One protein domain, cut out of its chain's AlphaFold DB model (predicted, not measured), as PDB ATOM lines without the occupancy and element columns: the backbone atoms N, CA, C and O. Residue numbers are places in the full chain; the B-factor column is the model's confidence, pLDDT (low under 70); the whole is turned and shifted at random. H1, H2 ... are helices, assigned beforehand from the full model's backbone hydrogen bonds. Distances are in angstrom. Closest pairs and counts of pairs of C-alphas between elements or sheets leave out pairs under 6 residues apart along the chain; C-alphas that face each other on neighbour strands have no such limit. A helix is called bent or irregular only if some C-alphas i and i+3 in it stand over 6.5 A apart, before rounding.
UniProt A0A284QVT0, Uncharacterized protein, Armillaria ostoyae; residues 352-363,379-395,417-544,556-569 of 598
ATOM      1  N   ALA A 352     214.419 242.398 261.098       90.00
ATOM      2  CA  ALA A 352     213.479 243.470 261.410       90.00
ATOM      3  C   ALA A 352     212.962 243.377 262.857       90.00
ATOM      4  O   ALA A 352     212.942 244.375 263.565       90.00
ATOM      5  N   ALA A 353     212.632 242.174 263.344       88.19
ATOM      6  CA  ALA A 353     212.171 241.980 264.719       88.19
ATOM      7  C   ALA A 353     213.234 242.361 265.768       88.19
ATOM      8  O   ALA A 353     212.895 242.905 266.819       88.19
ATOM      9  N   PHE A 354     214.516 242.092 265.493       88.38
ATOM     10  CA  PHE A 354     215.613 242.565 266.342       88.38
ATOM     11  C   PHE A 354     215.751 244.091 266.295       88.38
ATOM     12  O   PHE A 354     215.878 244.696 267.355       88.38
ATOM     13  N   GLU A 355     215.705 244.703 265.108       87.75
ATOM     14  CA  GLU A 355     215.781 246.164 264.935       87.75
ATOM     15  C   GLU A 355     214.647 246.883 265.682       87.75
ATOM     16  O   GLU A 355     214.922 247.713 266.547       87.75
ATOM     17  N   ASP A 356     213.394 246.480 265.450       83.75
ATOM     18  CA  ASP A 356     212.199 247.080 266.063       83.75
ATOM     19  C   ASP A 356     212.232 247.022 267.600       83.75
ATOM     20  O   ASP A 356     211.691 247.889 268.289       83.75
ATOM     21  N   CYS A 357     212.877 245.998 268.167       79.06
ATOM     22  CA  CYS A 357     212.980 245.825 269.615       79.06
ATOM     23  C   CYS A 357     214.189 246.527 270.244       79.06
ATOM     24  O   CYS A 357     214.272 246.590 271.473       79.06
ATOM     25  N   MET A 358     215.126 247.043 269.445       74.38
ATOM     26  CA  MET A 358     216.270 247.805 269.950       74.38
ATOM     27  C   MET A 358     215.978 249.305 270.100       74.38
ATOM     28  O   MET A 358     216.703 249.979 270.832       74.38
ATOM     29  N   ASP A 359     214.924 249.827 269.464       59.31
ATOM     30  CA  ASP A 359     214.807 251.261 269.179       59.31
ATOM     31  C   ASP A 359     214.526 252.191 270.376       59.31
ATOM     32  O   ASP A 359     214.709 253.402 270.227       59.31
ATOM     33  N   HIS A 360     214.144 251.706 271.570       53.78
ATOM     34  CA  HIS A 360     213.637 252.631 272.604       53.78
ATOM     35  C   HIS A 360     214.153 252.544 274.048       53.78
ATOM     36  O   HIS A 360     214.024 253.562 274.711       53.78
ATOM     37  N   ASP A 361     214.779 251.468 274.543       57.53
ATOM     38  CA  ASP A 361     215.420 251.460 275.888       57.53
ATOM     39  C   ASP A 361     216.383 250.259 276.096       57.53
ATOM     40  O   ASP A 361     216.652 249.805 277.211       57.53
ATOM     41  N   GLY A 362     216.917 249.711 274.997       61.16
ATOM     42  CA  GLY A 362     217.560 248.394 274.986       61.16
ATOM     43  C   GLY A 362     216.540 247.249 274.936       61.16
ATOM     44  O   GLY A 362     215.330 247.459 274.990       61.16
ATOM     45  N   LEU A 363     217.029 246.014 274.792       60.31
ATOM     46  CA  LEU A 363     216.180 244.826 274.677       60.31
ATOM     47  C   LEU A 363     215.342 244.625 275.947       60.31
ATOM     48  O   LEU A 363     215.851 244.206 276.988       60.31
ATOM     49  N   VAL A 379     220.456 229.665 264.121       95.25
ATOM     50  CA  VAL A 379     221.553 228.691 264.262       95.25
ATOM     51  C   VAL A 379     221.239 227.397 263.512       95.25
ATOM     52  O   VAL A 379     222.059 226.939 262.719       95.25
ATOM     53  N   ASN A 380     220.034 226.847 263.676       93.69
ATOM     54  CA  ASN A 380     219.612 225.645 262.949       93.69
ATOM     55  C   ASN A 380     219.594 225.863 261.427       93.69
ATOM     56  O   ASN A 380     219.978 224.979 260.661       93.69
ATOM     57  N   PHE A 381     219.166 227.044 260.981       95.31
ATOM     58  CA  PHE A 381     219.176 227.424 259.575       95.31
ATOM     59  C   PHE A 381     220.606 227.483 259.017       95.31
ATOM     60  O   PHE A 381     220.882 226.913 257.962       95.31
ATOM     61  N   VAL A 382     221.538 228.115 259.736       96.50
ATOM     62  CA  VAL A 382     222.951 228.176 259.332       96.50
ATOM     63  C   VAL A 382     223.525 226.768 259.221       96.50
ATOM     64  O   VAL A 382     224.157 226.445 258.221       96.50
ATOM     65  N   GLU A 383     223.252 225.895 260.189       94.38
ATOM     66  CA  GLU A 383     223.676 224.497 260.121       94.38
ATOM     67  C   GLU A 383     223.106 223.759 258.909       94.38
ATOM     68  O   GLU A 383     223.848 223.027 258.256       94.38
ATOM     69  N   LYS A 384     221.824 223.963 258.576       94.38
ATOM     70  CA  LYS A 384     221.201 223.407 257.363       94.38
ATOM     71  C   LYS A 384     221.971 223.840 256.113       94.38
ATOM     72  O   LYS A 384     222.363 222.986 255.326       94.38
ATOM     73  N   VAL A 385     222.262 225.132 255.963       95.50
ATOM     74  CA  VAL A 385     223.032 225.648 254.816       95.50
ATOM     75  C   VAL A 385     224.453 225.071 254.780       95.50
ATOM     76  O   VAL A 385     224.934 224.690 253.715       95.50
ATOM     77  N   MET A 386     225.122 224.952 255.931       95.75
ATOM     78  CA  MET A 386     226.473 224.381 256.002       95.75
ATOM     79  C   MET A 386     226.503 222.880 255.687       95.75
ATOM     80  O   MET A 386     227.452 222.417 255.055       95.75
ATOM     81  N   LYS A 387     225.472 222.118 256.084       93.38
ATOM     82  CA  LYS A 387     225.314 220.701 255.707       93.38
ATOM     83  C   LYS A 387     225.215 220.546 254.200       93.38
ATOM     84  O   LYS A 387     225.936 219.731 253.634       93.38
ATOM     85  N   GLU A 388     224.369 221.351 253.568       92.62
ATOM     86  CA  GLU A 388     224.192 221.324 252.117       92.62
ATOM     87  C   GLU A 388     225.491 221.703 251.401       92.62
ATOM     88  O   GLU A 388     225.959 220.953 250.553       92.62
ATOM     89  N   ALA A 389     226.177 222.766 251.837       92.81
ATOM     90  CA  ALA A 389     227.478 223.139 251.280       92.81
ATOM     91  C   ALA A 389     228.509 221.997 251.384       92.81
ATOM     92  O   ALA A 389     229.260 221.732 250.443       92.81
ATOM     93  N   MET A 390     228.538 221.282 252.513       91.69
ATOM     94  CA  MET A 390     229.408 220.120 252.693       91.69
ATOM     95  C   MET A 390     229.056 218.950 251.770       91.69
ATOM     96  O   MET A 390     229.969 218.346 251.204       91.69
ATOM     97  N   LEU A 391     227.766 218.626 251.636       90.00
ATOM     98  CA  LEU A 391     227.287 217.563 250.752       90.00
ATOM     99  C   LEU A 391     227.656 217.876 249.302       90.00
ATOM    100  O   LEU A 391     228.249 217.036 248.628       90.00
ATOM    101  N   THR A 392     227.428 219.113 248.862       88.56
ATOM    102  CA  THR A 392     227.779 219.543 247.509       88.56
ATOM    103  C   THR A 392     229.292 219.546 247.267       88.56
ATOM    104  O   THR A 392     229.751 219.204 246.182       88.56
ATOM    105  N   ASN A 393     230.119 219.877 248.264       88.69
ATOM    106  CA  ASN A 393     231.576 219.767 248.119       88.69
ATOM    107  C   ASN A 393     232.057 218.306 248.033       88.69
ATOM    108  O   ASN A 393     233.090 218.030 247.427       88.69
ATOM    109  N   ALA A 394     231.348 217.370 248.674       84.69
ATOM    110  CA  ALA A 394     231.701 215.953 248.660       84.69
ATOM    111  C   ALA A 394     231.397 215.300 247.304       84.69
ATOM    112  O   ALA A 394     232.233 214.545 246.810       84.69
ATOM    113  N   THR A 395     230.260 215.632 246.686       80.44
ATOM    114  CA  THR A 395     229.864 215.109 245.367       80.44
ATOM    115  C   THR A 395     230.735 215.635 244.226       80.44
ATOM    116  O   THR A 395     230.957 214.929 243.252       80.44
ATOM    117  N   GLU A 417     222.247 222.544 241.536       69.69
ATOM    118  CA  GLU A 417     220.786 222.634 241.683       69.69
ATOM    119  C   GLU A 417     220.355 222.585 243.158       69.69
ATOM    120  O   GLU A 417     219.443 221.859 243.546       69.69
ATOM    121  N   VAL A 418     221.031 223.347 244.022       87.88
ATOM    122  CA  VAL A 418     220.708 223.405 245.454       87.88
ATOM    123  C   VAL A 418     220.266 224.826 245.818       87.88
ATOM    124  O   VAL A 418     221.098 225.656 246.199       87.88
ATOM    125  N   PRO A 419     218.953 225.131 245.727       92.94
ATOM    126  CA  PRO A 419     218.397 226.459 245.982       92.94
ATOM    127  C   PRO A 419     218.865 227.119 247.287       92.94
ATOM    128  O   PRO A 419     219.201 228.303 247.293       92.94
ATOM    129  N   CYS A 420     218.988 226.362 248.383       94.31
ATOM    130  CA  CYS A 420     219.347 226.919 249.694       94.31
ATOM    131  C   CYS A 420     220.770 227.510 249.742       94.31
ATOM    132  O   CYS A 420     221.065 228.359 250.588       94.31
ATOM    133  N   LEU A 421     221.652 227.133 248.810       95.81
ATOM    134  CA  LEU A 421     222.994 227.703 248.708       95.81
ATOM    135  C   LEU A 421     222.991 229.143 248.178       95.81
ATOM    136  O   LEU A 421     224.000 229.844 248.275       95.81
ATOM    137  N   LEU A 422     221.843 229.643 247.711       96.31
ATOM    138  CA  LEU A 422     221.658 231.049 247.368       96.31
ATOM    139  C   LEU A 422     222.052 231.985 248.528       96.31
ATOM    140  O   LEU A 422     222.602 233.065 248.296       96.31
ATOM    141  N   HIS A 423     221.856 231.547 249.777       96.12
ATOM    142  CA  HIS A 423     222.186 232.307 250.986       96.12
ATOM    143  C   HIS A 423     223.679 232.614 251.171       96.12
ATOM    144  O   HIS A 423     224.008 233.572 251.871       96.12
ATOM    145  N   ILE A 424     224.574 231.845 250.541       96.06
ATOM    146  CA  ILE A 424     226.033 232.006 250.670       96.06
ATOM    147  C   ILE A 424     226.708 232.577 249.414       96.06
ATOM    148  O   ILE A 424     227.932 232.700 249.376       96.06
ATOM    149  N   VAL A 425     225.936 232.948 248.388       96.44
ATOM    150  CA  VAL A 425     226.470 233.542 247.148       96.44
ATOM    151  C   VAL A 425     225.773 234.845 246.758       96.44
ATOM    152  O   VAL A 425     226.424 235.764 246.257       96.44
ATOM    153  N   HIS A 426     224.471 234.978 247.027       96.00
ATOM    154  CA  HIS A 426     223.721 236.163 246.632       96.00
ATOM    155  C   HIS A 426     224.050 237.369 247.529       96.00
ATOM    156  O   HIS A 426     223.890 237.264 248.749       96.00
ATOM    157  N   PRO A 427     224.401 238.552 246.977       94.56
ATOM    158  CA  PRO A 427     224.883 239.687 247.771       94.56
ATOM    159  C   PRO A 427     223.926 240.112 248.889       94.56
ATOM    160  O   PRO A 427     224.335 240.290 250.033       94.56
ATOM    161  N   ARG A 428     222.623 240.232 248.590       93.31
ATOM    162  CA  ARG A 428     221.629 240.610 249.612       93.31
ATOM    163  C   ARG A 428     221.341 239.491 250.606       93.31
ATOM    164  O   ARG A 428     221.068 239.787 251.761       93.31
ATOM    165  N   ALA A 429     221.392 238.231 250.173       95.44
ATOM    166  CA  ALA A 429     221.120 237.111 251.068       95.44
ATOM    167  C   ALA A 429     222.266 236.942 252.072       95.44
ATOM    168  O   ALA A 429     222.008 236.763 253.257       95.44
ATOM    169  N   LEU A 430     223.507 237.120 251.610       95.94
ATOM    170  CA  LEU A 430     224.713 237.157 252.433       95.94
ATOM    171  C   LEU A 430     224.664 238.269 253.483       95.94
ATOM    172  O   LEU A 430     224.915 238.013 254.656       95.94
ATOM    173  N   VAL A 431     224.306 239.497 253.085       95.25
ATOM    174  CA  VAL A 431     224.155 240.617 254.033       95.25
ATOM    175  C   VAL A 431     223.077 240.307 255.074       95.25
ATOM    176  O   VAL A 431     223.308 240.506 256.262       95.25
ATOM    177  N   ASN A 432     221.936 239.758 254.645       94.56
ATOM    178  CA  ASN A 432     220.834 239.397 255.535       94.56
ATOM    179  C   ASN A 432     221.231 238.280 256.523       94.56
ATOM    180  O   ASN A 432     220.933 238.358 257.714       94.56
ATOM    181  N   LEU A 433     221.963 237.267 256.049       97.06
ATOM    182  CA  LEU A 433     222.508 236.191 256.877       97.06
ATOM    183  C   LEU A 433     223.525 236.722 257.892       97.06
ATOM    184  O   LEU A 433     223.434 236.407 259.078       97.06
ATOM    185  N   LYS A 434     224.462 237.569 257.449       97.06
ATOM    186  CA  LYS A 434     225.452 238.193 258.333       97.06
ATOM    187  C   LYS A 434     224.775 239.032 259.416       97.06
ATOM    188  O   LYS A 434     225.138 238.945 260.585       97.06
ATOM    189  N   GLN A 435     223.774 239.824 259.043       96.19
ATOM    190  CA  GLN A 435     223.015 240.626 259.996       96.19
ATOM    191  C   GLN A 435     222.308 239.752 261.042       96.19
ATOM    192  O   GLN A 435     222.393 240.053 262.231       96.19
ATOM    193  N   ALA A 436     221.711 238.629 260.634       96.12
ATOM    194  CA  ALA A 436     221.071 237.697 261.563       96.12
ATOM    195  C   ALA A 436     222.074 237.088 262.551       96.12
ATOM    196  O   ALA A 436     221.806 237.027 263.752       96.12
ATOM    197  N   LEU A 437     223.262 236.702 262.081       96.50
ATOM    198  CA  LEU A 437     224.337 236.205 262.943       96.50
ATOM    199  C   LEU A 437     224.852 237.275 263.913       96.50
ATOM    200  O   LEU A 437     225.078 236.983 265.090       96.50
ATOM    201  N   ASN A 438     224.976 238.521 263.456       95.69
ATOM    202  CA  ASN A 438     225.332 239.645 264.317       95.69
ATOM    203  C   ASN A 438     224.280 239.884 265.399       95.69
ATOM    204  O   ASN A 438     224.641 240.104 266.554       95.69
ATOM    205  N   ASN A 439     222.993 239.770 265.068       93.88
ATOM    206  CA  ASN A 439     221.912 239.864 266.044       93.88
ATOM    207  C   ASN A 439     222.012 238.757 267.105       93.88
ATOM    208  O   ASN A 439     221.969 239.056 268.297       93.88
ATOM    209  N   VAL A 440     222.260 237.503 266.702       94.69
ATOM    210  CA  VAL A 440     222.503 236.383 267.634       94.69
ATOM    211  C   VAL A 440     223.697 236.673 268.549       94.69
ATOM    212  O   VAL A 440     223.609 236.503 269.767       94.69
ATOM    213  N   ARG A 441     224.813 237.152 267.988       93.81
ATOM    214  CA  ARG A 441     226.032 237.476 268.745       93.81
ATOM    215  C   ARG A 441     225.814 238.624 269.731       93.81
ATOM    216  O   ARG A 441     226.215 238.517 270.891       93.81
ATOM    217  N   ASN A 442     225.176 239.703 269.289       91.88
ATOM    218  CA  ASN A 442     224.880 240.870 270.117       91.88
ATOM    219  C   ASN A 442     223.917 240.502 271.248       91.88
ATOM    220  O   ASN A 442     224.143 240.879 272.399       91.88
ATOM    221  N   PHE A 443     222.895 239.697 270.951       91.25
ATOM    222  CA  PHE A 443     221.962 239.194 271.952       91.25
ATOM    223  C   PHE A 443     222.660 238.295 272.979       91.25
ATOM    224  O   PHE A 443     222.504 238.502 274.184       91.25
ATOM    225  N   ARG A 444     223.530 237.380 272.529       91.44
ATOM    226  CA  ARG A 444     224.379 236.557 273.407       91.44
ATOM    227  C   ARG A 444     225.271 237.409 274.307       91.44
ATOM    228  O   ARG A 444     225.360 237.143 275.503       91.44
ATOM    229  N   SER A 445     225.924 238.435 273.760       90.31
ATOM    230  CA  SER A 445     226.775 239.341 274.541       90.31
ATOM    231  C   SER A 445     225.968 240.138 275.571       90.31
ATOM    232  O   SER A 445     226.415 240.297 276.709       90.31
ATOM    233  N   THR A 446     224.766 240.577 275.195       87.94
ATOM    234  CA  THR A 446     223.844 241.311 276.069       87.94
ATOM    235  C   THR A 446     223.360 240.433 277.220       87.94
ATOM    236  O   THR A 446     223.479 240.831 278.371       87.94
ATOM    237  N   LEU A 447     222.905 239.205 276.948       86.50
ATOM    238  CA  LEU A 447     222.538 238.247 278.000       86.50
ATOM    239  C   LEU A 447     223.737 237.855 278.873       86.50
ATOM    240  O   LEU A 447     223.600 237.679 280.082       86.50
ATOM    241  N   GLY A 448     224.927 237.759 278.279       85.56
ATOM    242  CA  GLY A 448     226.162 237.440 278.985       85.56
ATOM    243  C   GLY A 448     226.563 238.479 280.035       85.56
ATOM    244  O   GLY A 448     227.104 238.086 281.073       85.56
ATOM    245  N   SER A 449     226.281 239.764 279.781       85.19
ATOM    246  CA  SER A 449     226.633 240.894 280.654       85.19
ATOM    247  C   SER A 449     225.648 241.133 281.802       85.19
ATOM    248  O   SER A 449     225.965 241.873 282.737       85.19
ATOM    249  N   LEU A 450     224.478 240.488 281.782       79.44
ATOM    250  CA  LEU A 450     223.497 240.609 282.855       79.44
ATOM    251  C   LEU A 450     223.999 239.972 284.146       79.44
ATOM    252  O   LEU A 450     224.547 238.868 284.169       79.44
ATOM    253  N   THR A 451     223.752 240.663 285.258       73.00
ATOM    254  CA  THR A 451     224.007 240.106 286.584       73.00
ATOM    255  C   THR A 451     223.069 238.928 286.825       73.00
ATOM    256  O   THR A 451     221.859 239.068 286.656       73.00
ATOM    257  N   THR A 452     223.606 237.804 287.294       67.12
ATOM    258  CA  THR A 452     222.920 236.520 287.552       67.12
ATOM    259  C   THR A 452     221.899 236.557 288.701       67.12
ATOM    260  O   THR A 452     221.593 235.545 289.322       67.12
ATOM    261  N   ARG A 453     221.363 237.738 289.031       66.19
ATOM    262  CA  ARG A 453     220.514 237.979 290.206       66.19
ATOM    263  C   ARG A 453     219.116 237.352 290.104       66.19
ATOM    264  O   ARG A 453     218.392 237.390 291.092       66.19
ATOM    265  N   GLY A 454     218.743 236.775 288.960       76.00
ATOM    266  CA  GLY A 454     217.474 236.073 288.762       76.00
ATOM    267  C   GLY A 454     217.656 234.731 288.052       76.00
ATOM    268  O   GLY A 454     218.395 234.641 287.074       76.00
ATOM    269  N   GLU A 455     216.937 233.711 288.526       82.44
ATOM    270  CA  GLU A 455     216.928 232.348 287.974       82.44
ATOM    271  C   GLU A 455     216.583 232.341 286.478       82.44
ATOM    272  O   GLU A 455     217.341 231.812 285.674       82.44
ATOM    273  N   ASN A 456     215.519 233.041 286.071       82.94
ATOM    274  CA  ASN A 456     215.108 233.112 284.663       82.94
ATOM    275  C   ASN A 456     216.180 233.720 283.746       82.94
ATOM    276  O   ASN A 456     216.347 233.266 282.617       82.94
ATOM    277  N   SER A 457     216.914 234.734 284.212       81.25
ATOM    278  CA  SER A 457     218.000 235.346 283.438       81.25
ATOM    279  C   SER A 457     219.195 234.403 283.303       81.25
ATOM    280  O   SER A 457     219.830 234.380 282.252       81.25
ATOM    281  N   GLN A 458     219.475 233.609 284.342       85.81
ATOM    282  CA  GLN A 458     220.519 232.589 284.306       85.81
ATOM    283  C   GLN A 458     220.145 231.451 283.347       85.81
ATOM    284  O   GLN A 458     220.938 231.131 282.470       85.81
ATOM    285  N   ILE A 459     218.916 230.927 283.424       89.19
ATOM    286  CA  ILE A 459     218.435 229.887 282.500       89.19
ATOM    287  C   ILE A 459     218.463 230.403 281.057       89.19
ATOM    288  O   ILE A 459     218.965 229.723 280.171       89.19
ATOM    289  N   ALA A 460     217.969 231.618 280.803       87.69
ATOM    290  CA  ALA A 460     217.989 232.219 279.468       87.69
ATOM    291  C   ALA A 460     219.415 232.344 278.902       87.69
ATOM    292  O   ALA A 460     219.650 232.060 277.727       87.69
ATOM    293  N   LYS A 461     220.373 232.746 279.747       89.75
ATOM    294  CA  LYS A 461     221.792 232.819 279.392       89.75
ATOM    295  C   LYS A 461     222.354 231.438 279.064       89.75
ATOM    296  O   LYS A 461     222.971 231.297 278.013       89.75
ATOM    297  N   ASP A 462     222.126 230.451 279.923       90.50
ATOM    298  CA  ASP A 462     222.664 229.099 279.757       90.50
ATOM    299  C   ASP A 462     222.088 228.434 278.501       90.50
ATOM    300  O   ASP A 462     222.843 227.944 277.670       90.50
ATOM    301  N   VAL A 463     220.774 228.550 278.272       91.81
ATOM    302  CA  VAL A 463     220.114 228.026 277.065       91.81
ATOM    303  C   VAL A 463     220.696 228.638 275.789       91.81
ATOM    304  O   VAL A 463     220.947 227.915 274.829       91.81
ATOM    305  N   LEU A 464     220.914 229.956 275.746       90.44
ATOM    306  CA  LEU A 464     221.474 230.592 274.551       90.44
ATOM    307  C   LEU A 464     222.955 230.246 274.347       90.44
ATOM    308  O   LEU A 464     223.391 230.077 273.209       90.44
ATOM    309  N   VAL A 465     223.732 230.169 275.430       90.62
ATOM    310  CA  VAL A 465     225.141 229.762 275.374       90.62
ATOM    311  C   VAL A 465     225.246 228.335 274.852       90.62
ATOM    312  O   VAL A 465     225.969 228.124 273.882       90.62
ATOM    313  N   ASP A 466     224.467 227.404 275.399       90.25
ATOM    314  CA  ASP A 466     224.416 226.017 274.939       90.25
ATOM    315  C   ASP A 466     223.991 225.938 273.472       90.25
ATOM    316  O   ASP A 466     224.621 225.251 272.673       90.25
ATOM    317  N   LEU A 467     222.969 226.699 273.075       90.81
ATOM    318  CA  LEU A 467     222.484 226.722 271.699       90.81
ATOM    319  C   LEU A 467     223.567 227.146 270.694       90.81
ATOM    320  O   LEU A 467     223.677 226.555 269.620       90.81
ATOM    321  N   VAL A 468     224.368 228.158 271.033       91.19
ATOM    322  CA  VAL A 468     225.441 228.650 270.159       91.19
ATOM    323  C   VAL A 468     226.682 227.756 270.236       91.19
ATOM    324  O   VAL A 468     227.250 227.414 269.202       91.19
ATOM    325  N   ASP A 469     227.103 227.342 271.431       88.31
ATOM    326  CA  ASP A 469     228.359 226.610 271.641       88.31
ATOM    327  C   ASP A 469     228.248 225.117 271.286       88.31
ATOM    328  O   ASP A 469     229.251 224.479 270.937       88.31
ATOM    329  N   CYS A 470     227.039 224.547 271.323       88.31
ATOM    330  CA  CYS A 470     226.749 223.212 270.798       88.31
ATOM    331  C   CYS A 470     226.439 223.205 269.294       88.31
ATOM    332  O   CYS A 470     226.187 222.129 268.741       88.31
ATOM    333  N   SER A 471     226.475 224.357 268.615       91.50
ATOM    334  CA  SER A 471     226.332 224.382 267.164       91.50
ATOM    335  C   SER A 471     227.474 223.617 266.481       91.50
ATOM    336  O   SER A 471     228.616 223.576 266.947       91.50
ATOM    337  N   GLY A 472     227.164 222.999 265.341       92.00
ATOM    338  CA  GLY A 472     228.150 222.426 264.429       92.00
ATOM    339  C   GLY A 472     228.971 223.470 263.668       92.00
ATOM    340  O   GLY A 472     229.866 223.088 262.915       92.00
ATOM    341  N   VAL A 473     228.676 224.759 263.843       94.62
ATOM    342  CA  VAL A 473     229.289 225.869 263.111       94.62
ATOM    343  C   VAL A 473     229.874 226.875 264.099       94.62
ATOM    344  O   VAL A 473     229.170 227.386 264.968       94.62
ATOM    345  N   ASP A 474     231.157 227.201 263.944       95.06
ATOM    346  CA  ASP A 474     231.782 228.290 264.693       95.06
ATOM    347  C   ASP A 474     231.336 229.640 264.113       95.06
ATOM    348  O   ASP A 474     231.862 230.120 263.107       95.06
ATOM    349  N   LEU A 475     230.348 230.264 264.762       93.12
ATOM    350  CA  LEU A 475     229.789 231.541 264.315       93.12
ATOM    351  C   LEU A 475     230.817 232.686 264.330       93.12
ATOM    352  O   LEU A 475     230.702 233.609 263.526       93.12
ATOM    353  N   ASN A 476     231.827 232.640 265.210       92.19
ATOM    354  CA  ASN A 476     232.856 233.682 265.277       92.19
ATOM    355  C   ASN A 476     233.842 233.562 264.115       92.19
ATOM    356  O   ASN A 476     234.280 234.576 263.576       92.19
ATOM    357  N   ALA A 477     234.185 232.334 263.726       94.44
ATOM    358  CA  ALA A 477     235.049 232.079 262.580       94.44
ATOM    359  C   ALA A 477     234.301 232.204 261.235       94.44
ATOM    360  O   ALA A 477     234.923 232.499 260.216       94.44
ATOM    361  N   LEU A 478     232.972 232.042 261.225       95.69
ATOM    362  CA  LEU A 478     232.130 232.251 260.043       95.69
ATOM    363  C   LEU A 478     232.010 233.731 259.642       95.69
ATOM    364  O   LEU A 478     232.026 234.039 258.453       95.69
ATOM    365  N   ASP A 479     231.903 234.649 260.606       95.00
ATOM    366  CA  ASP A 479     231.741 236.093 260.359       95.00
ATOM    367  C   ASP A 479     232.783 236.695 259.382       95.00
ATOM    368  O   ASP A 479     232.375 237.278 258.371       95.00
ATOM    369  N   PRO A 480     234.110 236.503 259.566       96.19
ATOM    370  CA  PRO A 480     235.104 237.028 258.626       96.19
ATOM    371  C   PRO A 480     235.033 236.381 257.233       96.19
ATOM    372  O   PRO A 480     235.366 237.036 256.244       96.19
ATOM    373  N   LEU A 481     234.574 235.127 257.117       96.94
ATOM    374  CA  LEU A 481     234.346 234.498 255.809       96.94
ATOM    375  C   LEU A 481     233.155 235.125 255.089       96.94
ATOM    376  O   LEU A 481     233.219 235.359 253.885       96.94
ATOM    377  N   LEU A 482     232.075 235.432 255.813       96.62
ATOM    378  CA  LEU A 482     230.929 236.122 255.228       96.62
ATOM    379  C   LEU A 482     231.314 237.518 254.734       96.62
ATOM    380  O   LEU A 482     230.839 237.926 253.678       96.62
ATOM    381  N   ASP A 483     232.208 238.227 255.427       96.75
ATOM    382  CA  ASP A 483     232.766 239.493 254.934       96.75
ATOM    383  C   ASP A 483     233.534 239.336 253.620       96.75
ATOM    384  O   ASP A 483     233.334 240.116 252.681       96.75
ATOM    385  N   GLU A 484     234.372 238.301 253.520       96.69
ATOM    386  CA  GLU A 484     235.068 237.957 252.281       96.69
ATOM    387  C   GLU A 484     234.068 237.651 251.154       96.69
ATOM    388  O   GLU A 484     234.193 238.183 250.045       96.69
ATOM    389  N   PHE A 485     233.038 236.848 251.434       97.06
ATOM    390  CA  PHE A 485     232.018 236.475 250.453       97.06
ATOM    391  C   PHE A 485     231.199 237.681 250.000       97.06
ATOM    392  O   PHE A 485     230.987 237.854 248.800       97.06
ATOM    393  N   ILE A 486     230.793 238.559 250.922       96.12
ATOM    394  CA  ILE A 486     230.088 239.806 250.603       96.12
ATOM    395  C   ILE A 486     230.957 240.676 249.698       96.12
ATOM    396  O   ILE A 486     230.469 241.165 248.675       96.12
ATOM    397  N   LEU A 487     232.242 240.849 250.022       95.25
ATOM    398  CA  LEU A 487     233.160 241.645 249.211       95.25
ATOM    399  C   LEU A 487     233.283 241.083 247.790       95.25
ATOM    400  O   LEU A 487     233.152 241.842 246.827       95.25
ATOM    401  N   LYS A 488     233.466 239.765 247.654       93.69
ATOM    402  CA  LYS A 488     233.532 239.095 246.349       93.69
ATOM    403  C   LYS A 488     232.215 239.213 245.588       93.69
ATOM    404  O   LYS A 488     232.229 239.503 244.392       93.69
ATOM    405  N   SER A 489     231.075 239.068 246.264       93.00
ATOM    406  CA  SER A 489     229.732 239.096 245.662       93.00
ATOM    407  C   SER A 489     229.389 240.422 244.967       93.00
ATOM    408  O   SER A 489     228.586 240.430 244.040       93.00
ATOM    409  N   LYS A 490     230.061 241.534 245.311       90.06
ATOM    410  CA  LYS A 490     229.883 242.840 244.641       90.06
ATOM    411  C   LYS A 490     230.175 242.813 243.140       90.06
ATOM    412  O   LYS A 490     229.690 243.674 242.418       90.06
ATOM    413  N   GLY A 491     230.970 241.850 242.676       88.81
ATOM    414  CA  GLY A 491     231.240 241.668 241.251       88.81
ATOM    415  C   GLY A 491     230.180 240.866 240.485       88.81
ATOM    416  O   GLY A 491     230.462 240.520 239.344       88.81
ATOM    417  N   ILE A 492     229.063 240.458 241.102       92.88
ATOM    418  CA  ILE A 492     227.956 239.777 240.411       92.88
ATOM    419  C   ILE A 492     227.105 240.847 239.727       92.88
ATOM    420  O   ILE A 492     226.788 241.872 240.332       92.88
ATOM    421  N   GLU A 493     226.735 240.613 238.472       93.75
ATOM    422  CA  GLU A 493     225.881 241.534 237.729       93.75
ATOM    423  C   GLU A 493     224.497 241.676 238.381       93.75
ATOM    424  O   GLU A 493     223.890 240.703 238.829       93.75
ATOM    425  N   VAL A 494     223.967 242.901 238.409       91.56
ATOM    426  CA  VAL A 494     222.678 243.192 239.055       91.56
ATOM    427  C   VAL A 494     221.534 242.397 238.411       91.56
ATOM    428  O   VAL A 494     220.639 241.931 239.114       91.56
ATOM    429  N   GLU A 495     221.557 242.185 237.096       92.94
ATOM    430  CA  GLU A 495     220.540 241.375 236.418       92.94
ATOM    431  C   GLU A 495     220.533 239.925 236.912       92.94
ATOM    432  O   GLU A 495     219.474 239.378 237.214       92.94
ATOM    433  N   GLU A 496     221.709 239.337 237.110       93.94
ATOM    434  CA  GLU A 496     221.858 237.981 237.637       93.94
ATOM    435  C   GLU A 496     221.397 237.886 239.100       93.94
ATOM    436  O   GLU A 496     220.714 236.932 239.485       93.94
ATOM    437  N   THR A 497     221.645 238.922 239.913       93.00
ATOM    438  CA  THR A 497     221.074 238.998 241.272       93.00
ATOM    439  C   THR A 497     219.543 239.008 241.261       93.00
ATOM    440  O   THR A 497     218.903 238.301 242.033       93.00
ATOM    441  N   ARG A 498     218.918 239.719 240.316       94.00
ATOM    442  CA  ARG A 498     217.453 239.709 240.185       94.00
ATOM    443  C   ARG A 498     216.932 238.366 239.699       94.00
ATOM    444  O   ARG A 498     215.910 237.911 240.199       94.00
ATOM    445  N   ARG A 499     217.608 237.735 238.732       95.00
ATOM    446  CA  ARG A 499     217.206 236.423 238.200       95.00
ATOM    447  C   ARG A 499     217.256 235.348 239.276       95.00
ATOM    448  O   ARG A 499     216.282 234.625 239.440       95.00
ATOM    449  N   SER A 500     218.334 235.295 240.052       95.31
ATOM    450  CA  SER A 500     218.452 234.332 241.156       95.31
ATOM    451  C   SER A 500     217.381 234.526 242.236       95.31
ATOM    452  O   SER A 500     216.811 233.549 242.712       95.31
ATOM    453  N   PHE A 501     217.018 235.767 242.578       94.94
ATOM    454  CA  PHE A 501     215.872 236.037 243.457       94.94
ATOM    455  C   PHE A 501     214.525 235.669 242.830       94.94
ATOM    456  O   PHE A 501     213.685 235.093 243.513       94.94
ATOM    457  N   ALA A 502     214.319 235.957 241.544       95.50
ATOM    458  CA  ALA A 502     213.101 235.573 240.840       95.50
ATOM    459  C   ALA A 502     212.905 234.056 240.832       95.50
ATOM    460  O   ALA A 502     211.795 233.605 241.075       95.50
ATOM    461  N   LEU A 503     213.980 233.297 240.590       94.81
ATOM    462  CA  LEU A 503     213.980 231.834 240.523       94.81
ATOM    463  C   LEU A 503     214.105 231.150 241.891       94.81
ATOM    464  O   LEU A 503     213.816 229.959 242.004       94.81
ATOM    465  N   CYS A 504     214.515 231.908 242.914       96.19
ATOM    466  CA  CYS A 504     214.866 231.433 244.252       96.19
ATOM    467  C   CYS A 504     215.965 230.357 244.252       96.19
ATOM    468  O   CYS A 504     215.939 229.450 245.079       96.19
ATOM    469  N   GLU A 505     216.940 230.474 243.349       94.75
ATOM    470  CA  GLU A 505     218.089 229.570 243.224       94.75
ATOM    471  C   GLU A 505     219.320 230.309 242.664       94.75
ATOM    472  O   GLU A 505     219.165 231.365 242.037       94.75
ATOM    473  N   PRO A 506     220.553 229.810 242.879       94.69
ATOM    474  CA  PRO A 506     221.741 230.362 242.228       94.69
ATOM    475  C   PRO A 506     221.637 230.266 240.700       94.69
ATOM    476  O   PRO A 506     221.268 229.223 240.168       94.69
ATOM    477  N   THR A 507     221.989 231.331 239.974       94.12
ATOM    478  CA  THR A 507     222.100 231.249 238.509       94.12
ATOM    479  C   THR A 507     223.431 230.623 238.096       94.12
ATOM    480  O   THR A 507     224.400 230.632 238.858       94.12
ATOM    481  N   THR A 508     223.520 230.142 236.855       91.25
ATOM    482  CA  THR A 508     224.751 229.559 236.287       91.25
ATOM    483  C   THR A 508     225.950 230.510 236.360       91.25
ATOM    484  O   THR A 508     227.076 230.094 236.619       91.25
ATOM    485  N   SER A 509     225.726 231.821 236.230       91.50
ATOM    486  CA  SER A 509     226.783 232.833 236.380       91.50
ATOM    487  C   SER A 509     227.346 232.931 237.809       91.50
ATOM    488  O   SER A 509     228.474 233.396 238.003       91.50
ATOM    489  N   MET A 510     226.587 232.488 238.817       94.38
ATOM    490  CA  MET A 510     227.001 232.466 240.221       94.38
ATOM    491  C   MET A 510     227.761 231.194 240.602       94.38
ATOM    492  O   MET A 510     228.472 231.213 241.609       94.38
ATOM    493  N   GLU A 511     227.660 230.118 239.814       91.62
ATOM    494  CA  GLU A 511     228.253 228.809 240.124       91.62
ATOM    495  C   GLU A 511     229.755 228.873 240.440       91.62
ATOM    496  O   GLU A 511     230.142 228.343 241.483       91.62
ATOM    497  N   PRO A 512     230.619 229.571 239.667       92.19
ATOM    498  CA  PRO A 512     232.053 229.604 239.970       92.19
ATOM    499  C   PRO A 512     232.351 230.199 241.352       92.19
ATOM    500  O   PRO A 512     233.246 229.748 242.065       92.19
ATOM    501  N   ARG A 513     231.569 231.206 241.759       93.31
ATOM    502  CA  ARG A 513     231.713 231.852 243.070       93.31
ATOM    503  C   ARG A 513     231.133 231.000 244.179       93.31
ATOM    504  O   ARG A 513     231.699 230.946 245.266       93.31
ATOM    505  N   LEU A 514     230.013 230.337 243.910       94.44
ATOM    506  CA  LEU A 514     229.418 229.410 244.855       94.44
ATOM    507  C   LEU A 514     230.386 228.259 245.160       94.44
ATOM    508  O   LEU A 514     230.629 227.976 246.329       94.44
ATOM    509  N   GLN A 515     231.002 227.672 244.131       92.75
ATOM    510  CA  GLN A 515     232.039 226.646 244.264       92.75
ATOM    511  C   GLN A 515     233.211 227.125 245.126       92.75
ATOM    512  O   GLN A 515     233.639 226.426 246.047       92.75
ATOM    513  N   GLU A 516     233.711 228.336 244.867       94.50
ATOM    514  CA  GLU A 516     234.791 228.934 245.653       94.50
ATOM    515  C   GLU A 516     234.393 229.113 247.129       94.50
ATOM    516  O   GLU A 516     235.145 228.715 248.025       94.50
ATOM    517  N   ASN A 517     233.203 229.662 247.391       95.62
ATOM    518  CA  ASN A 517     232.696 229.895 248.743       95.62
ATOM    519  C   ASN A 517     232.474 228.577 249.497       95.62
ATOM    520  O   ASN A 517     232.900 228.445 250.644       95.62
ATOM    521  N   VAL A 518     231.866 227.578 248.851       95.25
ATOM    522  CA  VAL A 518     231.631 226.238 249.411       95.25
ATOM    523  C   VAL A 518     232.950 225.552 249.764       95.25
ATOM    524  O   VAL A 518     233.109 225.037 250.876       95.25
ATOM    525  N   LYS A 519     233.931 225.596 248.856       94.50
ATOM    526  CA  LYS A 519     235.269 225.054 249.101       94.50
ATOM    527  C   LYS A 519     235.932 225.752 250.287       94.50
ATOM    528  O   LYS A 519     236.428 225.080 251.192       94.50
ATOM    529  N   ARG A 520     235.881 227.088 250.334       95.31
ATOM    530  CA  ARG A 520     236.431 227.872 251.448       95.31
ATOM    531  C   ARG A 520     235.768 227.558 252.782       95.31
ATOM    532  O   ARG A 520     236.486 227.366 253.761       95.31
ATOM    533  N   LEU A 521     234.441 227.438 252.828       94.94
ATOM    534  CA  LEU A 521     233.717 227.027 254.034       94.94
ATOM    535  C   LEU A 521     234.218 225.672 254.539       94.94
ATOM    536  O   LEU A 521     234.553 225.539 255.716       94.94
ATOM    537  N   CYS A 522     234.363 224.694 253.642       92.19
ATOM    538  CA  CYS A 522     234.827 223.354 253.997       92.19
ATOM    539  C   CYS A 522     236.299 223.302 254.453       92.19
ATOM    540  O   CYS A 522     236.649 222.438 255.256       92.19
ATOM    541  N   GLU A 523     237.161 224.187 253.946       92.88
ATOM    542  CA  GLU A 523     238.601 224.223 254.261       92.88
ATOM    543  C   GLU A 523     238.948 225.094 255.477       92.88
ATOM    544  O   GLU A 523     239.993 224.909 256.094       92.88
ATOM    545  N   SER A 524     238.081 226.041 255.837       92.56
ATOM    546  CA  SER A 524     238.333 227.049 256.878       92.56
ATOM    547  C   SER A 524     238.375 226.521 258.318       92.56
ATOM    548  O   SER A 524     238.809 227.236 259.217       92.56
ATOM    549  N   GLY A 525     237.890 225.300 258.560       91.38
ATOM    550  CA  GLY A 525     237.711 224.758 259.912       91.38
ATOM    551  C   GLY A 525     236.494 225.312 260.668       91.38
ATOM    552  O   GLY A 525     236.265 224.900 261.800       91.38
ATOM    553  N   VAL A 526     235.684 226.180 260.047       94.25
ATOM    554  CA  VAL A 526     234.446 226.741 260.632       94.25
ATOM    555  C   VAL A 526     233.404 225.664 260.939       94.25
ATOM    556  O   VAL A 526     232.590 225.819 261.848       94.25
ATOM    557  N   ILE A 527     233.418 224.565 260.185       93.88
ATOM    558  CA  ILE A 527     232.421 223.503 260.289       93.88
ATOM    559  C   ILE A 527     232.991 222.312 261.063       93.88
ATOM    560  O   ILE A 527     233.913 221.627 260.614       93.88
ATOM    561  N   SER A 528     232.381 222.003 262.206       91.94
ATOM    562  CA  SER A 528     232.653 220.790 262.973       91.94
ATOM    563  C   SER A 528     231.778 219.645 262.466       91.94
ATOM    564  O   SER A 528     230.608 219.528 262.833       91.94
ATOM    565  N   LYS A 529     232.346 218.768 261.627       87.88
ATOM    566  CA  LYS A 529     231.600 217.671 260.979       87.88
ATOM    567  C   LYS A 529     230.826 216.803 261.978       87.88
ATOM    568  O   LYS A 529     229.656 216.515 261.757       87.88
ATOM    569  N   SER A 530     231.452 216.415 263.087       85.94
ATOM    570  CA  SER A 530     230.812 215.562 264.095       85.94
ATOM    571  C   SER A 530     229.599 216.238 264.737       85.94
ATOM    572  O   SER A 530     228.538 215.633 264.791       85.94
ATOM    573  N   ARG A 531     229.722 217.505 265.152       84.94
ATOM    574  CA  ARG A 531     228.635 218.273 265.792       84.94
ATOM    575  C   ARG A 531     227.537 218.717 264.824       84.94
ATOM    576  O   ARG A 531     226.413 219.008 265.239       84.94
ATOM    577  N   LEU A 532     227.869 218.815 263.540       86.44
ATOM    578  CA  LEU A 532     226.910 219.169 262.504       86.44
ATOM    579  C   LEU A 532     225.943 218.004 262.241       86.44
ATOM    580  O   LEU A 532     224.733 218.221 262.206       86.44
ATOM    581  N   TYR A 533     226.462 216.782 262.086       84.62
ATOM    582  CA  TYR A 533     225.656 215.603 261.744       84.62
ATOM    583  C   TYR A 533     225.149 214.804 262.947       84.62
ATOM    584  O   TYR A 533     224.150 214.114 262.794       84.62
ATOM    585  N   ILE A 534     225.801 214.897 264.110       81.38
ATOM    586  CA  ILE A 534     225.413 214.165 265.320       81.38
ATOM    587  C   ILE A 534     225.105 215.177 266.414       81.38
ATOM    588  O   ILE A 534     226.000 215.885 266.893       81.38
ATOM    589  N   LYS A 535     223.841 215.247 266.834       76.69
ATOM    590  CA  LYS A 535     223.450 216.103 267.953       76.69
ATOM    591  C   LYS A 535     223.619 215.369 269.284       76.69
ATOM    592  O   LYS A 535     223.277 214.195 269.382       76.69
ATOM    593  N   PRO A 536     224.086 216.044 270.352       70.81
ATOM    594  CA  PRO A 536     224.267 215.403 271.656       70.81
ATOM    595  C   PRO A 536     223.008 214.709 272.198       70.81
ATOM    596  O   PRO A 536     223.121 213.657 272.815       70.81
ATOM    597  N   HIS A 537     221.814 215.251 271.933       68.81
ATOM    598  CA  HIS A 537     220.553 214.637 272.362       68.81
ATOM    599  C   HIS A 537     220.219 213.338 271.604       68.81
ATOM    600  O   HIS A 537     219.629 212.438 272.189       68.81
ATOM    601  N   GLU A 538     220.670 213.185 270.353       65.00
ATOM    602  CA  GLU A 538     220.490 211.952 269.566       65.00
ATOM    603  C   GLU A 538     221.310 210.782 270.132       65.00
ATOM    604  O   GLU A 538     220.956 209.622 269.945       65.00
ATOM    605  N   LEU A 539     222.393 211.075 270.860       67.25
ATOM    606  CA  LEU A 539     223.218 210.065 271.527       67.25
ATOM    607  C   LEU A 539     222.640 209.615 272.879       67.25
ATOM    608  O   LEU A 539     223.013 208.550 273.369       67.25
ATOM    609  N   ILE A 540     221.758 210.416 273.487       62.44
ATOM    610  CA  ILE A 540     221.198 210.173 274.827       62.44
ATOM    611  C   ILE A 540     219.905 209.346 274.748       62.44
ATOM    612  O   ILE A 540     219.692 208.483 275.597       62.44
ATOM    613  N   ASP A 541     219.091 209.530 273.701       53.44
ATOM    614  CA  ASP A 541     217.805 208.826 273.525       53.44
ATOM    615  C   ASP A 541     217.927 207.402 272.934       53.44
ATOM    616  O   ASP A 541     216.917 206.736 272.693       53.44
ATOM    617  N   GLY A 542     219.158 206.911 272.746       47.12
ATOM    618  CA  GLY A 542     219.454 205.578 272.222       47.12
ATOM    619  C   GLY A 542     219.239 205.456 270.709       47.12
ATOM    620  O   GLY A 542     218.300 206.001 270.131       47.12
ATOM    621  N   PHE A 543     220.100 204.671 270.053       54.41
ATOM    622  CA  PHE A 543     220.027 204.402 268.607       54.41
ATOM    623  C   PHE A 543     218.681 203.788 268.157       54.41
ATOM    624  O   PHE A 543     218.377 203.805 266.969       54.41
ATOM    625  N   GLU A 544     217.860 203.277 269.080       49.91
ATOM    626  CA  GLU A 544     216.553 202.670 268.796       49.91
ATOM    627  C   GLU A 544     215.485 203.681 268.325       49.91
ATOM    628  O   GLU A 544     214.503 203.274 267.709       49.91
ATOM    629  N   ASP A 556     203.672 223.335 260.984       53.62
ATOM    630  CA  ASP A 556     203.576 224.740 260.582       53.62
ATOM    631  C   ASP A 556     204.064 225.642 261.733       53.62
ATOM    632  O   ASP A 556     203.419 225.750 262.779       53.62
ATOM    633  N   LYS A 557     205.285 226.179 261.613       56.72
ATOM    634  CA  LYS A 557     205.857 227.097 262.600       56.72
ATOM    635  C   LYS A 557     205.490 228.500 262.164       56.72
ATOM    636  O   LYS A 557     205.601 228.828 260.985       56.72
ATOM    637  N   ASP A 558     205.085 229.320 263.118       54.72
ATOM    638  CA  ASP A 558     204.816 230.726 262.864       54.72
ATOM    639  C   ASP A 558     206.094 231.433 262.389       54.72
ATOM    640  O   ASP A 558     207.178 231.196 262.921       54.72
ATOM    641  N   VAL A 559     205.997 232.299 261.380       56.50
ATOM    642  CA  VAL A 559     207.180 232.914 260.757       56.50
ATOM    643  C   VAL A 559     207.865 233.894 261.708       56.50
ATOM    644  O   VAL A 559     209.089 234.015 261.645       56.50
ATOM    645  N   VAL A 560     207.110 234.543 262.597       57.28
ATOM    646  CA  VAL A 560     207.610 235.601 263.484       57.28
ATOM    647  C   VAL A 560     208.074 235.028 264.824       57.28
ATOM    648  O   VAL A 560     209.224 235.204 265.211       57.28
ATOM    649  N   SER A 561     207.212 234.293 265.521       57.22
ATOM    650  CA  SER A 561     207.522 233.697 266.826       57.22
ATOM    651  C   SER A 561     208.343 232.412 266.727       57.22
ATOM    652  O   SER A 561     208.896 231.971 267.736       57.22
ATOM    653  N   LYS A 562     208.391 231.775 265.544       63.66
ATOM    654  CA  LYS A 562     208.989 230.443 265.309       63.66
ATOM    655  C   LYS A 562     208.436 229.348 266.235       63.66
ATOM    656  O   LYS A 562     208.980 228.243 266.291       63.66
ATOM    657  N   GLY A 563     207.330 229.635 266.925       61.59
ATOM    658  CA  GLY A 563     206.577 228.689 267.732       61.59
ATOM    659  C   GLY A 563     205.773 227.739 266.852       61.59
ATOM    660  O   GLY A 563     205.487 228.029 265.691       61.59
ATOM    661  N   LYS A 564     205.398 226.581 267.401       63.81
ATOM    662  CA  LYS A 564     204.469 225.674 266.720       63.81
ATOM    663  C   LYS A 564     203.104 226.350 266.626       63.81
ATOM    664  O   LYS A 564     202.564 226.743 267.660       63.81
ATOM    665  N   LEU A 565     202.533 226.437 265.426       50.66
ATOM    666  CA  LEU A 565     201.141 226.837 265.282       50.66
ATOM    667  C   LEU A 565     200.283 225.746 265.920       50.66
ATOM    668  O   LEU A 565     200.306 224.579 265.514       50.66
ATOM    669  N   LEU A 566     199.551 226.114 266.972       50.59
ATOM    670  CA  LEU A 566     198.515 225.248 267.508       50.59
ATOM    671  C   LEU A 566     197.505 225.046 266.382       50.59
ATOM    672  O   LEU A 566     196.954 226.017 265.867       50.59
ATOM    673  N   ARG A 567     197.291 223.789 265.972       43.62
ATOM    674  CA  ARG A 567     196.220 223.450 265.032       43.62
ATOM    675  C   ARG A 567     194.912 223.914 265.658       43.62
ATOM    676  O   ARG A 567     194.387 223.245 266.544       43.62
ATOM    677  N   MET A 568     194.407 225.050 265.197       38.66
ATOM    678  CA  MET A 568     193.040 225.446 265.468       38.66
ATOM    679  C   MET A 568     192.163 224.326 264.894       38.66
ATOM    680  O   MET A 568     192.336 223.930 263.736       38.66
ATOM    681  N   GLU A 569     191.325 223.714 265.735       34.03
ATOM    682  CA  GLU A 569     190.374 222.703 265.277       34.03
ATOM    683  C   GLU A 569     189.604 223.271 264.086       34.03
ATOM    684  O   GLU A 569     189.260 224.453 264.083       34.03
TER     685      GLU A 569
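This is residues 352 to 363, 379 to 395, 417 to 544 and 556 to 569 of the 598 residues of an uncharacterized protein of Armillaria ostoyae (UniProt A0A284QVT0). One long helix, H4, runs through this all-helix domain; H5 folds back along one end of it as a helical hairpin, and H6 folds back along the other end. Near H6, H2 and H8 cross almost at right angles with short H3 beside them, and H7 lies beyond that end of H4; residues 356 to 361 and 537 to 544 stick out. The 171 printed residues hold ten named helices, H1 to H10 in chain order, and no named strand. The whole is only just compact, close to loose, with a radius of gyration of the C-alphas of 18.3 A and spans of 54 by 49 by 44 A.

Start at H1, residues 352 to 358, close but not clearly touching H4, residues 427 to 449: their closest C-alphas, Phe 354 and Asn 439, are 6.9 A apart. Next comes H2, residues 379 to 395; its residues 385 to 389 touch H3, residues 419 to 424, about perpendicular at 73 degrees, closest C-alphas Val 385 and Cys 420 at 6.4 A. Residues 386 to 393 of H2 touch residues 515 to 522 of H8, residues 508 to 523, about perpendicular at 78 degrees, closest C-alphas Ala 389 and Val 518 at 5.5 A. H3 and H4 touch only at the corner, closest C-alphas His 423 and Ala 429 at 4.9 A. H5, residues 455 to 469, forms a hairpin with H4, opposite ways at a steep tilt of 40 degrees, closest C-alphas Leu 447 and Lys 461 at 5.7 A. H6, residues 475 to 489, touches residues 427 to 437 of H4, opposite ways at a shallow tilt of 24 degrees, closest C-alphas Pro 427 and Ser 489 at 5.3 A. H7, residues 494 to 503, is close but not clearly touching H8, closest C-alphas Glu 496 and Ser 509 at 7.2 A. H9, residues 529 to 533, only just touches H2, with 3 pairs of C-alphas within 8 A, closest Glu 383 and Leu 532 at 6.7 A; H10, residues 536 to 540, and H9 meet only through their link. Each O i to N i+4 pair is within hydrogen-bond range in H1, H2, H4, H5, H7 and H9, against 9 of 11 in H6, 10 of 12 in H8, 0 of 2 in H3 and 0 of 1 in H10, where O i to N i+3 gives 3 of 3 in H3 and 2 of 2 in H10.

Find C-alpha 352 at (213.479, 243.470, 261.410), where H1 begins. H4 runs 33.0 A from C-alpha 427 at (224.883, 239.687, 247.771); H2 is 24.7 A, H8 23.3 A, H5 20.7 A and H6 20.1 A long. H8 is irregular: C-alphas 509 and 512 are 7.1 A apart. H10 ends at C-alpha 540, (221.198, 210.173, 274.827).

The C-alphas farthest apart, Arg 453 and Thr 508, are 54.7 A apart. Look for three cuts, with C-alpha gaps of 19.9 A from 363 to 379, 12.4 A from 395 to 417 and 26.9 A from 544 to 556. The links printed whole are tight. Residues 556 to 569 hold no named element. Thirty printed residues are under pLDDT 70, among them 537 to 544 and 556 to 569.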